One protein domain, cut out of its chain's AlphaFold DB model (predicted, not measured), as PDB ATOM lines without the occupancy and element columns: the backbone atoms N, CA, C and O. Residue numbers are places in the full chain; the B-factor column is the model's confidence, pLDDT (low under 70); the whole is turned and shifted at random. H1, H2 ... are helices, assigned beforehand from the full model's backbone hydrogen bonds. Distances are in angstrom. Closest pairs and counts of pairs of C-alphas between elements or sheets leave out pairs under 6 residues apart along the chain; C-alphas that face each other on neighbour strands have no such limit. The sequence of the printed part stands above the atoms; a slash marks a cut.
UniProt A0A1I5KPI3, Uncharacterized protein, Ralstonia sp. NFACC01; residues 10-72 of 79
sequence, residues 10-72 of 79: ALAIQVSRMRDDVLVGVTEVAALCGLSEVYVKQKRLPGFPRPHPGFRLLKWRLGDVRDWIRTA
ATOM      1  N   ALA A  10     -25.016  21.766  33.949       90.06
ATOM      2  CA  ALA A  10     -26.031  21.962  34.978       90.06
ATOM      3  C   ALA A  10     -26.620  23.378  34.905       90.06
ATOM      4  O   ALA A  10     -27.841  23.534  34.861       90.06
ATOM      5  N   LEU A  11     -25.763  24.398  34.791       91.69
ATOM      6  CA  LEU A  11     -26.204  25.778  34.612       91.69
ATOM      7  C   LEU A  11     -26.940  25.969  33.283       91.69
ATOM      8  O   LEU A  11     -27.991  26.600  33.260       91.69
ATOM      9  N   ALA A  12     -26.452  25.381  32.188       91.69
ATOM     10  CA  ALA A  12     -27.137  25.456  30.898       91.69
ATOM     11  C   ALA A  12     -28.567  24.877  30.963       91.69
ATOM     12  O   ALA A  12     -29.499  25.490  30.445       91.69
ATOM     13  N   ILE A  13     -28.764  23.746  31.654       93.38
ATOM     14  CA  ILE A  13     -30.086  23.131  31.881       93.38
ATOM     15  C   ILE A  13     -30.973  24.011  32.769       93.38
ATOM     16  O   ILE A  13     -32.174  24.124  32.535       93.38
ATOM     17  N   GLN A  14     -30.411  24.631  33.807       94.75
ATOM     18  CA  GLN A  14     -31.171  25.545  34.658       94.75
ATOM     19  C   GLN A  14     -31.637  26.768  33.866       94.75
ATOM     20  O   GLN A  14     -32.816  27.118  33.908       94.75
ATOM     21  N   VAL A  15     -30.739  27.382  33.094       94.44
ATOM     22  CA  VAL A  15     -31.040  28.572  32.294       94.44
ATOM     23  C   VAL A  15     -31.988  28.244  31.133       94.44
ATOM     24  O   VAL A  15     -32.853  29.052  30.802       94.44
ATOM     25  N   SER A  16     -31.925  27.048  30.537       91.44
ATOM     26  CA  SER A  16     -32.868  26.648  29.477       91.44
ATOM     27  C   SER A  16     -34.322  26.538  29.958       91.44
ATOM     28  O   SER A  16     -35.240  26.662  29.154       91.44
ATOM     29  N   ARG A  17     -34.546  26.380  31.268       95.69
ATOM     30  CA  ARG A  17     -35.883  26.342  31.888       95.69
ATOM     31  C   ARG A  17     -36.394  27.716  32.328       95.69
ATOM     32  O   ARG A  17     -37.556  27.838  32.703       95.69
ATOM     33  N   MET A  18     -35.546  28.744  32.305       96.44
ATOM     34  CA  MET A  18     -35.939  30.105  32.676       96.44
ATOM     35  C   MET A  18     -36.800  30.757  31.586       96.44
ATOM     36  O   MET A  18     -36.727  30.397  30.405       96.44
ATOM     37  N   ARG A  19     -37.612  31.735  31.999       96.94
ATOM     38  CA  ARG A  19     -38.446  32.543  31.102       96.94
ATOM     39  C   ARG A  19     -37.599  33.553  30.320       96.94
ATOM     40  O   ARG A  19     -36.551  33.990  30.788       96.94
ATOM     41  N   ASP A  20     -38.077  33.943  29.144       96.12
ATOM     42  CA  ASP A  20     -37.350  34.821  28.213       96.12
ATOM     43  C   ASP A  20     -37.139  36.255  28.730       96.12
ATOM     44  O   ASP A  20     -36.231  36.958  28.284       96.12
ATOM     45  N   ASP A  21     -37.953  36.703  29.684       95.25
ATOM     46  CA  ASP A  21     -37.859  38.015  30.322       95.25
ATOM     47  C   ASP A  21     -36.777  38.105  31.408       95.25
ATOM     48  O   ASP A  21     -36.472  39.204  31.872       95.25
ATOM     49  N   VAL A  22     -36.144  36.987  31.768       96.88
ATOM     50  CA  VAL A  22     -35.063  36.948  32.759       96.88
ATOM     51  C   VAL A  22     -33.784  37.581  32.208       96.88
ATOM     52  O   VAL A  22     -33.370  37.323  31.075       96.88
ATOM     53  N   LEU A  23     -33.120  38.386  33.045       96.81
ATOM     54  CA  LEU A  23     -31.796  38.931  32.757       96.81
ATOM     55  C   LEU A  23     -30.692  37.951  33.164       96.81
ATOM     56  O   LEU A  23     -30.497  37.661  34.345       96.81
ATOM     57  N   VAL A  24     -29.914  37.515  32.181       96.69
ATOM     58  CA  VAL A  24     -28.786  36.594  32.335       96.69
ATOM     59  C   VAL A  24     -27.454  37.324  32.202       96.69
ATOM     60  O   VAL A  24     -27.357  38.351  31.529       96.69
ATOM     61  N   GLY A  25     -26.426  36.845  32.898       95.75
ATOM     62  CA  GLY A  25     -25.077  37.396  32.862       95.75
ATOM     63  C   GLY A  25     -24.137  36.615  31.949       95.75
ATOM     64  O   GLY A  25     -24.530  35.745  31.176       95.75
ATOM     65  N   VAL A  26     -22.852  36.951  32.047       95.12
ATOM     66  CA  VAL A  26     -21.784  36.346  31.239       95.12
ATOM     67  C   VAL A  26     -21.721  34.831  31.432       95.12
ATOM     68  O   VAL A  26     -21.576  34.113  30.449       95.12
ATOM     69  N   THR A  27     -21.809  34.354  32.673       94.69
ATOM     70  CA  THR A  27     -21.667  32.934  33.015       94.69
ATOM     71  C   THR A  27     -22.814  32.110  32.437       94.69
ATOM     72  O   THR A  27     -22.576  31.068  31.831       94.69
ATOM     73  N   GLU A  28     -24.051  32.601  32.538       95.31
ATOM     74  CA  GLU A  28     -25.218  31.939  31.957       95.31
ATOM     75  C   GLU A  28     -25.168  31.940  30.425       95.31
ATOM     76  O   GLU A  28     -25.420  30.910  29.803       95.31
ATOM     77  N   VAL A  29     -24.796  33.068  29.808       94.56
ATOM     78  CA  VAL A  29     -24.623  33.160  28.348       94.56
ATOM     79  C   VAL A  29     -23.518  32.214  27.871       94.56
ATOM     80  O   VAL A  29     -23.694  31.505  26.884       94.56
ATOM     81  N   ALA A  30     -22.391  32.157  28.581       93.19
ATOM     82  CA  ALA A  30     -21.296  31.245  28.270       93.19
ATOM     83  C   ALA A  30     -21.736  29.776  28.372       93.19
ATOM     84  O   ALA A  30     -21.433  28.986  27.477       93.19
ATOM     85  N   ALA A  31     -22.498  29.427  29.413       92.56
ATOM     86  CA  ALA A  31     -23.039  28.086  29.600       92.56
ATOM     87  C   ALA A  31     -24.046  27.703  28.504       92.56
ATOM     88  O   ALA A  31     -23.954  26.602  27.966       92.56
ATOM     89  N   LEU A  32     -24.958  28.607  28.130       91.75
ATOM     90  CA  LEU A  32     -25.939  28.372  27.064       91.75
ATOM     91  C   LEU A  32     -25.295  28.195  25.689       91.75
ATOM     92  O   LEU A  32     -25.705  27.324  24.929       91.75
ATOM     93  N   CYS A  33     -24.295  29.014  25.367       89.19
ATOM     94  CA  CYS A  33     -23.648  28.991  24.057       89.19
ATOM     95  C   CYS A  33     -22.494  27.976  23.969       89.19
ATOM     96  O   CYS A  33     -21.904  27.815  22.904       89.19
ATOM     97  N   GLY A  34     -22.114  27.327  25.077       88.50
ATOM     98  CA  GLY A  34     -20.948  26.438  25.124       88.50
ATOM     99  C   GLY A  34     -19.610  27.163  24.911       88.50
ATOM    100  O   GLY A  34     -18.661  26.576  24.389       88.50
ATOM    101  N   LEU A  35     -19.531  28.439  25.299       88.88
ATOM    102  CA  LEU A  35     -18.386  29.327  25.081       88.88
ATOM    103  C   LEU A  35     -17.614  29.588  26.376       88.88
ATOM    104  O   LEU A  35     -18.088  29.324  27.476       88.88
ATOM    105  N   SER A  36     -16.418  30.167  26.256       89.88
ATOM    106  CA  SER A  36     -15.715  30.697  27.429       89.88
ATOM    107  C   SER A  36     -16.317  32.033  27.872       89.88
ATOM    108  O   SER A  36     -16.661  32.879  27.043       89.88
ATOM    109  N   GLU A  37     -16.364  32.276  29.183       91.62
ATOM    110  CA  GLU A  37     -16.802  33.571  29.717       91.62
ATOM    111  C   GLU A  37     -15.977  34.744  29.187       91.62
ATOM    112  O   GLU A  37     -16.511  35.830  28.981       91.62
ATOM    113  N   VAL A  38     -14.672  34.544  28.975       92.00
ATOM    114  CA  VAL A  38     -13.772  35.583  28.457       92.00
ATOM    115  C   VAL A  38     -14.214  36.016  27.061       92.00
ATOM    116  O   VAL A  38     -14.276  37.213  26.787       92.00
ATOM    117  N   TYR A  39     -14.586  35.064  26.204       89.62
ATOM    118  CA  TYR A  39     -15.064  35.353  24.853       89.62
ATOM    119  C   TYR A  39     -16.370  36.168  24.867       89.62
ATOM    120  O   TYR A  39     -16.504  37.138  24.118       89.62
ATOM    121  N   VAL A  40     -17.288  35.845  25.787       91.81
ATOM    122  CA  VAL A  40     -18.541  36.590  26.001       91.81
ATOM    123  C   VAL A  40     -18.277  37.983  26.594       91.81
ATOM    124  O   VAL A  40     -18.811  38.976  26.100       91.81
ATOM    125  N   LYS A  41     -17.402  38.095  27.605       91.00
ATOM    126  CA  LYS A  41     -16.982  39.368  28.230       91.00
ATOM    127  C   LYS A  41     -16.370  40.332  27.222       91.00
ATOM    128  O   LYS A  41     -16.650  41.526  27.267       91.00
ATOM    129  N   GLN A  42     -15.567  39.808  26.299       91.38
ATOM    130  CA  GLN A  42     -14.950  40.583  25.224       91.38
ATOM    131  C   GLN A  42     -15.925  40.922  24.085       91.38
ATOM    132  O   GLN A  42     -15.516  41.579  23.132       91.38
ATOM    133  N   LYS A  43     -17.199  40.499  24.172       81.31
ATOM    134  CA  LYS A  43     -18.261  40.764  23.185       81.31
ATOM    135  C   LYS A  43     -17.861  40.367  21.762       81.31
ATOM    136  O   LYS A  43     -18.218  41.035  20.798       81.31
ATOM    137  N   ARG A  44     -17.118  39.265  21.626       82.88
ATOM    138  CA  ARG A  44     -16.606  38.779  20.334       82.88
ATOM    139  C   ARG A  44     -17.644  38.029  19.498       82.88
ATOM    140  O   ARG A  44     -17.275  37.428  18.499       82.88
ATOM    141  N   LEU A  45     -18.910  38.051  19.907       87.00
ATOM    142  CA  LEU A  45     -20.006  37.360  19.244       87.00
ATOM    143  C   LEU A  45     -20.624  38.272  18.171       87.00
ATOM    144  O   LEU A  45     -21.274  39.260  18.525       87.00
ATOM    145  N   PRO A  46     -20.433  37.979  16.871       87.50
ATOM    146  CA  PRO A  46     -21.008  38.782  15.800       87.50
ATOM    147  C   PRO A  46     -22.539  38.734  15.855       87.50
ATOM    148  O   PRO A  46     -23.131  37.673  16.038       87.50
ATOM    149  N   GLY A  47     -23.186  39.893  15.725       88.88
ATOM    150  CA  GLY A  47     -24.650  39.994  15.751       88.88
ATOM    151  C   GLY A  47     -25.303  39.685  17.106       88.88
ATOM    152  O   GLY A  47     -26.527  39.672  17.182       88.88
ATOM    153  N   PHE A  48     -24.526  39.451  18.169       93.00
ATOM    154  CA  PHE A  48     -25.068  39.152  19.495       93.00
ATOM    155  C   PHE A  48     -25.818  40.355  20.075       93.00
ATOM    156  O   PHE A  48     -25.361  41.494  19.899       93.00
ATOM    157  N   PRO A  49     -26.938  40.139  20.791       93.38
ATOM    158  CA  PRO A  49     -27.701  41.220  21.386       93.38
ATOM    159  C   PRO A  49     -26.829  42.124  22.253       93.38
ATOM    160  O   PRO A  49     -25.900  41.700  22.954       93.38
ATOM    161  N   ARG A  50     -27.154  43.416  22.223       92.62
ATOM    162  CA  ARG A  50     -26.521  44.380  23.117       92.62
ATOM    163  C   ARG A  50     -26.953  44.081  24.555       92.62
ATOM    164  O   ARG A  50     -28.110  43.727  24.777       92.62
ATOM    165  N   PRO A  51     -26.048  44.225  25.536       93.75
ATOM    166  CA  PRO A  51     -26.436  44.093  26.927       93.75
ATOM    167  C   PRO A  51     -27.466  45.167  27.291       93.75
ATOM    168  O   PRO A  51     -27.400  46.296  26.797       93.75
ATOM    169  N   HIS A  52     -28.396  44.812  28.170       94.31
ATOM    170  CA  HIS A  52     -29.410  45.708  28.693       94.31
ATOM    171  C   HIS A  52     -28.742  46.900  29.405       94.31
ATOM    172  O   HIS A  52     -27.825  46.694  30.209       94.31
ATOM    173  N   PRO A  53     -29.157  48.145  29.109       92.25
ATOM    174  CA  PRO A  53     -28.568  49.335  29.714       92.25
ATOM    175  C   PRO A  53     -28.904  49.435  31.209       92.25
ATOM    176  O   PRO A  53     -29.795  48.760  31.710       92.25
ATOM    177  N   GLY A  54     -28.189  50.292  31.942       91.50
ATOM    178  CA  GLY A  54     -28.489  50.575  33.354       91.50
ATOM    179  C   GLY A  54     -27.878  49.600  34.367       91.50
ATOM    180  O   GLY A  54     -28.007  49.817  35.569       91.50
ATOM    181  N   PHE A  55     -27.149  48.576  33.913       91.06
ATOM    182  CA  PHE A  55     -26.427  47.649  34.786       91.06
ATOM    183  C   PHE A  55     -24.910  47.828  34.681       91.06
ATOM    184  O   PHE A  55     -24.347  47.916  33.591       91.06
ATOM    185  N   ARG A  56     -24.227  47.825  35.835       91.56
ATOM    186  CA  ARG A  56     -22.752  47.828  35.904       91.56
ATOM    187  C   ARG A  56     -22.148  46.532  35.355       91.56
ATOM    188  O   ARG A  56     -21.061  46.546  34.786       91.56
ATOM    189  N   LEU A  57     -22.839  45.412  35.561       92.06
ATOM    190  CA  LEU A  57     -22.468  44.108  35.018       92.06
ATOM    191  C   LEU A  57     -23.168  43.884  33.680       92.06
ATOM    192  O   LEU A  57     -24.291  44.340  33.483       92.06
ATOM    193  N   LEU A  58     -22.526  43.137  32.782       94.94
ATOM    194  CA  LEU A  58     -23.140  42.764  31.511       94.94
ATOM    195  C   LEU A  58     -24.347  41.855  31.766       94.94
ATOM    196  O   LEU A  58     -24.212  40.800  32.393       94.94
ATOM    197  N   LYS A  59     -25.512  42.290  31.287       96.25
ATOM    198  CA  LYS A  59     -26.787  41.584  31.403       96.25
ATOM    199  C   LYS A  59     -27.480  41.551  30.054       96.25
ATOM    200  O   LYS A  59     -27.455  42.550  29.353       96.25
ATOM    201  N   TRP A  60     -28.122  40.445  29.713       96.50
ATOM    202  CA  TRP A  60     -28.908  40.284  28.488       96.50
ATOM    203  C   TRP A  60     -30.260  39.685  28.823       96.50
ATOM    204  O   TRP A  60     -30.358  38.921  29.780       96.50
ATOM    205  N   ARG A  61     -31.297  39.997  28.042       96.88
ATOM    206  CA  ARG A  61     -32.549  39.245  28.150       96.88
ATOM    207  C   ARG A  61     -32.343  37.868  27.548       96.88
ATOM    208  O   ARG A  61     -31.764  37.736  26.471       96.88
ATOM    209  N   LEU A  62     -32.818  36.848  28.248       97.25
ATOM    210  CA  LEU A  62     -32.679  35.469  27.812       97.25
ATOM    211  C   LEU A  62     -33.373  35.210  26.467       97.25
ATOM    212  O   LEU A  62     -32.829  34.473  25.649       97.25
ATOM    213  N   GLY A  63     -34.516  35.856  26.217       96.50
ATOM    214  CA  GLY A  63     -35.209  35.807  24.926       96.50
ATOM    215  C   GLY A  63     -34.308  36.238  23.772       96.50
ATOM    216  O   GLY A  63     -34.085  35.456  22.856       96.50
ATOM    217  N   ASP A  64     -33.681  37.413  23.883       95.69
ATOM    218  CA  ASP A  64     -32.787  37.949  22.847       95.69
ATOM    219  C   ASP A  64     -31.583  37.020  22.593       95.69
ATOM    220  O   ASP A  64     -31.132  36.855  21.460       95.69
ATOM    221  N   VAL A  65     -31.057  36.385  23.649       95.06
ATOM    222  CA  VAL A  65     -29.963  35.404  23.535       95.06
ATOM    223  C   VAL A  65     -30.430  34.149  22.796       95.06
ATOM    224  O   VAL A  65     -29.717  33.658  21.925       95.06
ATOM    225  N   ARG A  66     -31.622  33.629  23.107       94.88
ATOM    226  CA  ARG A  66     -32.205  32.463  22.422       94.88
ATOM    227  C   ARG A  66     -32.545  32.771  20.971       94.88
ATOM    228  O   ARG A  66     -32.297  31.936  20.106       94.88
ATOM    229  N   ASP A  67     -33.076  33.956  20.700       94.88
ATOM    230  CA  ASP A  67     -33.340  34.433  19.343       94.88
ATOM    231  C   ASP A  67     -32.051  34.506  18.538       94.88
ATOM    232  O   ASP A  67     -31.996  33.984  17.426       94.88
ATOM    233  N   TRP A  68     -30.979  35.042  19.123       93.50
ATOM    234  CA  TRP A  68     -29.666  35.015  18.490       93.50
ATOM    235  C   TRP A  68     -29.173  33.587  18.241       93.50
ATOM    236  O   TRP A  68     -28.756  33.299  17.132       93.50
ATOM    237  N   ILE A  69     -29.277  32.662  19.202       91.44
ATOM    238  CA  ILE A  69     -28.864  31.257  18.997       91.44
ATOM    239  C   ILE A  69     -29.642  30.609  17.840       91.44
ATOM    240  O   ILE A  69     -29.061  29.877  17.046       91.44
ATOM    241  N   ARG A  70     -30.948  30.878  17.732       90.50
ATOM    242  CA  ARG A  70     -31.802  30.333  16.664       90.50
ATOM    243  C   ARG A  70     -31.510  30.943  15.293       90.50
ATOM    244  O   ARG A  70     -31.653  30.259  14.287       90.50
ATOM    245  N   THR A  71     -31.152  32.225  15.257       87.06
ATOM    246  CA  THR A  71     -30.916  33.000  14.023       87.06
ATOM    247  C   THR A  71     -29.455  33.042  13.602       87.06
ATOM    248  O   THR A  71     -29.163  33.405  12.464       87.06
ATOM    249  N   ALA A  72     -28.533  32.656  14.485       72.62
ATOM    250  CA  ALA A  72     -27.132  32.421  14.190       72.62
ATOM    251  C   ALA A  72     -27.019  31.150  13.338       72.62
ATOM    252  O   ALA A  72     -26.509  30.121  13.774       72.62
TER     253      ALA A  72
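What this domain is: This is residues 10 to 72 of the 79 residues of an uncharacterized protein of Ralstonia sp. NFACC01 (UniProt A0A1I5KPI3). Three short helices, H1, H2 and H3, make a row with H2 in the middle, and the longest helix, H4, lies to one side of this row, near H2 but touching no helix; a long loop, residues 42 to 61, leads from H3 to H4. A short antiparallel pairing joins residues 23 to 24 with residues 60 to 61. The printed part has 63 residues, under half in the four helices, H1 to H4 in chain order, with no named strand: all helix, compact, radius of gyration of the C-alphas 10.6 A, spans 25 by 23 by 22 A.

Where its parts are: H4, residues 62 to 71, is 14.1 A long and ends at C-alpha 71 (-30.916, 33.000, 14.023). H2 is residues 26 to 33, 10.4 A; H3 is residues 37 to 41, 6.0 A; H1, residues 10 to 16, 9.9 A, begins at C-alpha 10 (-26.031, 21.962, 34.978).

How they stand to each other: H4 is close to but not clearly touching H2, closest C-alphas Val 29 and Val 65, 7.5 A, at a shallow tilt of 34.6 degrees, only just short of steep, the same way. H2 touches H1, about perpendicular at 80 degrees, closest C-alphas Ala 12 and Leu 32, 5.0 A. H2 touches H3, closest C-alphas Ala 30 and Glu 37, 5.3 A. H1 and H3 are apart. In H1, H2, H3 and H4 every O i to N i+4 pair is within hydrogen-bond range.

The domain as a whole: The C-alphas farthest apart, Ala 10 and Gly 54, are 28.8 A apart. The link H3 to H4 is long. The printed part has no cut, and no printed residue is under 70 in pLDDT.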